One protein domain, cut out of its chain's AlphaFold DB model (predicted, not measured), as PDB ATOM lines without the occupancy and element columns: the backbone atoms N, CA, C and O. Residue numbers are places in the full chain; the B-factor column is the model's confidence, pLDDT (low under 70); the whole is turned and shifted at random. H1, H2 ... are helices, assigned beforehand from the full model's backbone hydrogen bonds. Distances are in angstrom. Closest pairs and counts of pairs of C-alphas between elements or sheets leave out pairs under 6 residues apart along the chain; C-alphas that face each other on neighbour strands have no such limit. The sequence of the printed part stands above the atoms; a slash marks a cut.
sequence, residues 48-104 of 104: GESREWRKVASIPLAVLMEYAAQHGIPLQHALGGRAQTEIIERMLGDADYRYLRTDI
ATOM      1  N   GLY A  48     308.993 126.614 287.834       51.66
ATOM      2  CA  GLY A  48     309.347 125.197 287.967       51.66
ATOM      3  C   GLY A  48     308.838 124.307 286.830       51.66
ATOM      4  O   GLY A  48     307.680 124.388 286.424       51.66
ATOM      5  N   GLU A  49     309.701 123.406 286.354       50.09
ATOM      6  CA  GLU A  49     309.488 122.512 285.202       50.09
ATOM      7  C   GLU A  49     308.211 121.651 285.316       50.09
ATOM      8  O   GLU A  49     307.543 121.370 284.321       50.09
ATOM      9  N   SER A  50     307.809 121.309 286.541       57.84
ATOM     10  CA  SER A  50     306.647 120.466 286.832       57.84
ATOM     11  C   SER A  50     305.393 121.231 287.294       57.84
ATOM     12  O   SER A  50     304.347 120.627 287.516       57.84
ATOM     13  N   ARG A  51     305.431 122.577 287.319       56.81
ATOM     14  CA  ARG A  51     304.289 123.462 287.658       56.81
ATOM     15  C   ARG A  51     303.780 123.354 289.105       56.81
ATOM     16  O   ARG A  51     302.670 123.809 289.388       56.81
ATOM     17  N   GLU A  52     304.584 122.813 290.021       55.31
ATOM     18  CA  GLU A  52     304.252 122.652 291.453       55.31
ATOM     19  C   GLU A  52     303.787 123.962 292.106       55.31
ATOM     20  O   GLU A  52     302.875 123.976 292.930       55.31
ATOM     21  N   TRP A  53     304.377 125.080 291.679       53.62
ATOM     22  CA  TRP A  53     304.146 126.414 292.233       53.62
ATOM     23  C   TRP A  53     302.728 126.947 291.982       53.62
ATOM     24  O   TRP A  53     302.303 127.871 292.656       53.62
ATOM     25  N   ARG A  54     301.932 126.296 291.120       52.81
ATOM     26  CA  ARG A  54     300.488 126.575 290.966       52.81
ATOM     27  C   ARG A  54     299.640 126.150 292.166       52.81
ATOM     28  O   ARG A  54     298.460 126.488 292.237       52.81
ATOM     29  N   LYS A  55     300.200 125.317 293.048       52.88
ATOM     30  CA  LYS A  55     299.573 124.893 294.306       52.88
ATOM     31  C   LYS A  55     300.033 125.742 295.492       52.88
ATOM     32  O   LYS A  55     299.526 125.558 296.594       52.88
ATOM     33  N   VAL A  56     300.989 126.648 295.278       53.03
ATOM     34  CA  VAL A  56     301.438 127.596 296.295       53.03
ATOM     35  C   VAL A  56     300.458 128.761 296.261       53.03
ATOM     36  O   VAL A  56     300.541 129.622 295.400       53.03
ATOM     37  N   ALA A  57     299.479 128.729 297.157       58.53
ATOM     38  CA  ALA A  57     298.487 129.780 297.314       58.53
ATOM     39  C   ALA A  57     298.688 130.470 298.668       58.53
ATOM     40  O   ALA A  57     298.786 129.800 299.699       58.53
ATOM     41  N   SER A  58     298.700 131.803 298.680       60.25
ATOM     42  CA  SER A  58     298.627 132.592 299.915       60.25
ATOM     43  C   SER A  58     297.175 132.648 300.389       60.25
ATOM     44  O   SER A  58     296.457 133.607 300.119       60.25
ATOM     45  N   ILE A  59     296.710 131.586 301.053       68.50
ATOM     46  CA  ILE A  59     295.323 131.488 301.526       68.50
ATOM     47  C   ILE A  59     295.197 132.196 302.885       68.50
ATOM     48  O   ILE A  59     295.897 131.816 303.829       68.50
ATOM     49  N   PRO A  60     294.292 133.184 303.036       72.31
ATOM     50  CA  PRO A  60     294.025 133.798 304.331       72.31
ATOM     51  C   PRO A  60     293.546 132.764 305.354       72.31
ATOM     52  O   PRO A  60     292.698 131.925 305.047       72.31
ATOM     53  N   LEU A  61     294.025 132.862 306.597       72.00
ATOM     54  CA  LEU A  61     293.671 131.901 307.644       72.00
ATOM     55  C   LEU A  61     292.152 131.807 307.865       72.00
ATOM     56  O   LEU A  61     291.631 130.707 308.010       72.00
ATOM     57  N   ALA A  62     291.432 132.931 307.807       75.50
ATOM     58  CA  ALA A  62     289.975 132.953 307.941       75.50
ATOM     59  C   ALA A  62     289.263 132.071 306.895       75.50
ATOM     60  O   ALA A  62     288.300 131.390 307.229       75.50
ATOM     61  N   VAL A  63     289.778 132.006 305.661       79.12
ATOM     62  CA  VAL A  63     289.227 131.150 304.595       79.12
ATOM     63  C   VAL A  63     289.452 129.671 304.913       79.12
ATOM     64  O   VAL A  63     288.552 128.859 304.726       79.12
ATOM     65  N   LEU A  64     290.624 129.314 305.453       78.00
ATOM     66  CA  LEU A  64     290.901 127.943 305.898       78.00
ATOM     67  C   LEU A  64     290.013 127.531 307.074       78.00
ATOM     68  O   LEU A  64     289.575 126.385 307.132       78.00
ATOM     69  N   MET A  65     289.752 128.450 308.003       81.62
ATOM     70  CA  MET A  65     288.875 128.205 309.149       81.62
ATOM     71  C   MET A  65     287.422 128.002 308.707       81.62
ATOM     72  O   MET A  65     286.778 127.065 309.171       81.62
ATOM     73  N   GLU A  66     286.937 128.826 307.778       84.88
ATOM     74  CA  GLU A  66     285.599 128.700 307.194       84.88
ATOM     75  C   GLU A  66     285.449 127.380 306.423       84.88
ATOM     76  O   GLU A  66     284.518 126.612 306.667       84.88
ATOM     77  N   TYR A  67     286.420 127.042 305.569       84.88
ATOM     78  CA  TYR A  67     286.448 125.756 304.867       84.88
ATOM     79  C   TYR A  67     286.465 124.575 305.849       84.88
ATOM     80  O   TYR A  67     285.749 123.585 305.674       84.88
ATOM     81  N   ALA A  68     287.255 124.672 306.921       85.44
ATOM     82  CA  ALA A  68     287.304 123.638 307.943       85.44
ATOM     83  C   ALA A  68     285.947 123.460 308.643       85.44
ATOM     84  O   ALA A  68     285.499 122.324 308.810       85.44
ATOM     85  N   ALA A  69     285.262 124.557 308.975       86.69
ATOM     86  CA  ALA A  69     283.925 124.525 309.557       86.69
ATOM     87  C   ALA A  69     282.900 123.868 308.612       86.69
ATOM     88  O   ALA A  69     282.177 122.962 309.030       86.69
ATOM     89  N   GLN A  70     282.894 124.249 307.330       87.25
ATOM     90  CA  GLN A  70     281.977 123.710 306.313       87.25
ATOM     91  C   GLN A  70     282.152 122.201 306.081       87.25
ATOM     92  O   GLN A  70     281.184 121.494 305.800       87.25
ATOM     93  N   HIS A  71     283.375 121.687 306.232       85.69
ATOM     94  CA  HIS A  71     283.698 120.280 305.985       85.69
ATOM     95  C   HIS A  71     283.886 119.434 307.253       85.69
ATOM     96  O   HIS A  71     284.332 118.288 307.152       85.69
ATOM     97  N   GLY A  72     283.554 119.965 308.436       86.62
ATOM     98  CA  GLY A  72     283.686 119.246 309.709       86.62
ATOM     99  C   GLY A  72     285.134 118.894 310.067       86.62
ATOM    100  O   GLY A  72     285.394 117.890 310.731       86.62
ATOM    101  N   ILE A  73     286.090 119.689 309.590       86.31
ATOM    102  CA  ILE A  73     287.515 119.499 309.827       86.31
ATOM    103  C   ILE A  73     287.873 120.188 311.149       86.31
ATOM    104  O   ILE A  73     287.589 121.375 311.320       86.31
ATOM    105  N   PRO A  74     288.525 119.490 312.092       85.25
ATOM    106  CA  PRO A  74     288.941 120.106 313.341       85.25
ATOM    107  C   PRO A  74     289.912 121.270 313.105       85.25
ATOM    108  O   PRO A  74     290.888 121.128 312.366       85.25
ATOM    109  N   LEU A  75     289.676 122.406 313.766       78.81
ATOM    110  CA  LEU A  75     290.437 123.644 313.555       78.81
ATOM    111  C   LEU A  75     291.947 123.451 313.742       78.81
ATOM    112  O   LEU A  75     292.745 124.003 312.991       78.81
ATOM    113  N   GLN A  76     292.353 122.605 314.691       81.38
ATOM    114  CA  GLN A  76     293.759 122.281 314.928       81.38
ATOM    115  C   GLN A  76     294.457 121.666 313.706       81.38
ATOM    116  O   GLN A  76     295.669 121.797 313.575       81.38
ATOM    117  N   HIS A  77     293.713 121.027 312.799       80.06
ATOM    118  CA  HIS A  77     294.257 120.507 311.546       80.06
ATOM    119  C   HIS A  77     294.415 121.606 310.486       80.06
ATOM    120  O   HIS A  77     295.265 121.477 309.613       80.06
ATOM    121  N   ALA A  78     293.649 122.698 310.573       71.38
ATOM    122  CA  ALA A  78     293.751 123.856 309.683       71.38
ATOM    123  C   ALA A  78     294.833 124.869 310.113       71.38
ATOM    124  O   ALA A  78     295.184 125.754 309.334       71.38
ATOM    125  N   LEU A  79     295.374 124.740 311.331       74.50
ATOM    126  CA  LEU A  79     296.313 125.694 311.941       74.50
ATOM    127  C   LEU A  79     297.803 125.364 311.726       74.50
ATOM    128  O   LEU A  79     298.655 126.141 312.156       74.50
ATOM    129  N   GLY A  80     298.145 124.252 311.065       72.19
ATOM    130  CA  GLY A  80     299.536 123.948 310.715       72.19
ATOM    131  C   GLY A  80     299.848 122.469 310.489       72.19
ATOM    132  O   GLY A  80     299.062 121.576 310.801       72.19
ATOM    133  N   GLY A  81     301.052 122.207 309.977       76.75
ATOM    134  CA  GLY A  81     301.596 120.858 309.815       76.75
ATOM    135  C   GLY A  81     301.029 120.085 308.622       76.75
ATOM    136  O   GLY A  81     300.373 120.634 307.743       76.75
ATOM    137  N   ARG A  82     301.300 118.776 308.581       76.19
ATOM    138  CA  ARG A  82     300.971 117.916 307.429       76.19
ATOM    139  C   ARG A  82     299.470 117.839 307.131       76.19
ATOM    140  O   ARG A  82     299.085 117.820 305.968       76.19
ATOM    141  N   ALA A  83     298.635 117.841 308.170       78.12
ATOM    142  CA  ALA A  83     297.183 117.822 308.015       78.12
ATOM    143  C   ALA A  83     296.674 119.080 307.287       78.12
ATOM    144  O   ALA A  83     295.814 118.980 306.418       78.12
ATOM    145  N   GLN A  84     297.260 120.247 307.572       78.44
ATOM    146  CA  GLN A  84     296.924 121.497 306.890       78.44
ATOM    147  C   GLN A  84     297.246 121.420 305.395       78.44
ATOM    148  O   GLN A  84     296.445 121.857 304.572       78.44
ATOM    149  N   THR A  85     298.387 120.831 305.030       76.50
ATOM    150  CA  THR A  85     298.769 120.648 303.624       76.50
ATOM    151  C   THR A  85     297.743 119.800 302.871       76.50
ATOM    152  O   THR A  85     297.301 120.198 301.800       76.50
ATOM    153  N   GLU A  86     297.292 118.683 303.450       81.69
ATOM    154  CA  GLU A  86     296.283 117.802 302.836       81.69
ATOM    155  C   GLU A  86     294.922 118.506 302.667       81.69
ATOM    156  O   GLU A  86     294.238 118.335 301.655       81.69
ATOM    157  N   ILE A  87     294.543 119.348 303.634       81.38
ATOM    158  CA  ILE A  87     293.330 120.174 303.568       81.38
ATOM    159  C   ILE A  87     293.431 121.190 302.429       81.38
ATOM    160  O   ILE A  87     292.493 121.304 301.641       81.38
ATOM    161  N   ILE A  88     294.561 121.895 302.322       77.75
ATOM    162  CA  ILE A  88     294.809 122.883 301.266       77.75
ATOM    163  C   ILE A  88     294.796 122.215 299.893       77.75
ATOM    164  O   ILE A  88     294.158 122.727 298.980       77.75
ATOM    165  N   GLU A  89     295.443 121.061 299.734       78.94
ATOM    166  CA  GLU A  89     295.446 120.335 298.462       78.94
ATOM    167  C   GLU A  89     294.038 119.919 298.036       78.94
ATOM    168  O   GLU A  89     293.673 120.080 296.869       78.94
ATOM    169  N   ARG A  90     293.229 119.435 298.985       81.19
ATOM    170  CA  ARG A  90     291.832 119.081 298.731       81.19
ATOM    171  C   ARG A  90     290.987 120.310 298.392       81.19
ATOM    172  O   ARG A  90     290.260 120.263 297.407       81.19
ATOM    173  N   MET A  91     291.111 121.390 299.164       83.31
ATOM    174  CA  MET A  91     290.382 122.643 298.945       83.31
ATOM    175  C   MET A  91     290.725 123.234 297.581       83.31
ATOM    176  O   MET A  91     289.845 123.495 296.771       83.31
ATOM    177  N   LEU A  92     292.018 123.387 297.288       77.94
ATOM    178  CA  LEU A  92     292.466 123.910 296.008       77.94
ATOM    179  C   LEU A  92     292.063 122.993 294.861       77.94
ATOM    180  O   LEU A  92     291.942 123.498 293.756       77.94
ATOM    181  N   GLY A  93     291.891 121.685 295.077       78.56
ATOM    182  CA  GLY A  93     291.390 120.720 294.096       78.56
ATOM    183  C   GLY A  93     289.948 120.960 293.633       78.56
ATOM    184  O   GLY A  93     289.609 120.541 292.525       78.56
ATOM    185  N   ASP A  94     289.138 121.653 294.430       80.94
ATOM    186  CA  ASP A  94     287.757 121.997 294.098       80.94
ATOM    187  C   ASP A  94     287.679 123.098 293.023       80.94
ATOM    188  O   ASP A  94     288.515 124.007 292.954       80.94
ATOM    189  N   ALA A  95     286.650 123.034 292.177       80.12
ATOM    190  CA  ALA A  95     286.379 124.056 291.176       80.12
ATOM    191  C   ALA A  95     285.959 125.388 291.818       80.12
ATOM    192  O   ALA A  95     286.314 126.441 291.279       80.12
ATOM    193  N   ASP A  96     285.279 125.341 292.965       78.88
ATOM    194  CA  ASP A  96     284.754 126.526 293.654       78.88
ATOM    195  C   ASP A  96     285.880 127.400 294.230       78.88
ATOM    196  O   ASP A  96     285.800 128.628 294.224       78.88
ATOM    197  N   TYR A  97     286.998 126.782 294.620       77.25
ATOM    198  CA  TYR A  97     288.163 127.467 295.188       77.25
ATOM    199  C   TYR A  97     289.293 127.698 294.175       77.25
ATOM    200  O   TYR A  97     290.385 128.138 294.544       77.25
ATOM    201  N   ARG A  98     289.062 127.446 292.878       73.44
ATOM    202  CA  ARG A  98     290.115 127.521 291.844       73.44
ATOM    203  C   ARG A  98     290.803 128.885 291.755       73.44
ATOM    204  O   ARG A  98     291.953 128.945 291.335       73.44
ATOM    205  N   TYR A  99     290.112 129.960 292.137       72.00
ATOM    206  CA  TYR A  99     290.613 131.339 292.097       72.00
ATOM    207  C   TYR A  99     291.420 131.752 293.330       72.00
ATOM    208  O   TYR A  99     291.956 132.857 293.364       72.00
ATOM    209  N   LEU A 100     291.552 130.860 294.317       70.62
ATOM    210  CA  LEU A 100     292.531 131.009 295.394       70.62
ATOM    211  C   LEU A 100     293.938 130.586 294.953       70.62
ATOM    212  O   LEU A 100     294.910 130.915 295.620       70.62
ATOM    213  N   ARG A 101     294.067 129.865 293.831       66.50
ATOM    214  CA  ARG A 101     295.367 129.548 293.231       66.50
ATOM    215  C   ARG A 101     295.901 130.802 292.546       66.50
ATOM    216  O   ARG A 101     295.499 131.106 291.423       66.50
ATOM    217  N   THR A 102     296.764 131.535 293.227       55.53
ATOM    218  CA  THR A 102     297.456 132.698 292.670       55.53
ATOM    219  C   THR A 102     298.946 132.455 292.739       55.53
ATOM    220  O   THR A 102     299.450 132.035 293.777       55.53
ATOM    221  N   ASP A 103     299.630 132.731 291.640       48.81
ATOM    222  CA  ASP A 103     301.081 132.682 291.570       48.81
ATOM    223  C   ASP A 103     301.646 133.712 292.578       48.81
ATOM    224  O   ASP A 103     301.163 134.846 292.628       48.81
ATOM    225  N   ILE A 104     302.601 133.302 293.425       42.47
ATOM    226  CA  ILE A 104     303.464 134.227 294.189       42.47
ATOM    227  C   ILE A 104     304.571 134.726 293.264       42.47
ATOM    228  O   ILE A 104     305.149 133.870 292.552       42.47
TER     229      ILE A 104
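AT A GLANCE: This is residues 48 to 104 of the 104 residues of an uncharacterized protein of Rhodospirillaceae bacterium (UniProt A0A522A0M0). Two longer helices, H2 and H4, stand nearly crosswise, with short H3 at the corner where the chain turns between them; short H1 and the first printed residues lie at the other end of the longest axis, and residues 94 to 104 fold back toward that end. The 57 printed residues hold four named helices, H1 to H4, and no named strand: all helix, compact, radius of gyration of the C-alphas 11.4 A, spans 35 by 23 by 16 A.

IN THESE COORDINATES: H1 is residues 52 to 55, from C-alpha 52 at (304.252, 122.652, 291.453). H2, residues 61 to 70, is 14.3 A long. H3 is residues 75 to 78. H4, residues 81 to 93, is 18.7 A long and ends at (291.390, 120.720, 294.096).

HOW THE PARTS SIT: H2 touches H3, closest C-alphas Leu 64 and Ala 78, 6.3 A. H3 and H4 touch only at the corner, Ala 78 to Gln 84, 4.8 A between C-alphas. H2 and H4 are close but not clearly touching, about perpendicular at 75 degrees. In H2 and H4 every O i to N i+4 pair is within hydrogen-bond range; H1 and H3 are too short for one.

THE WHOLE: The printed part has no cut, and its three links between helices are tight. Residues 48 to 59 and 101 to 104 have pLDDT under 70.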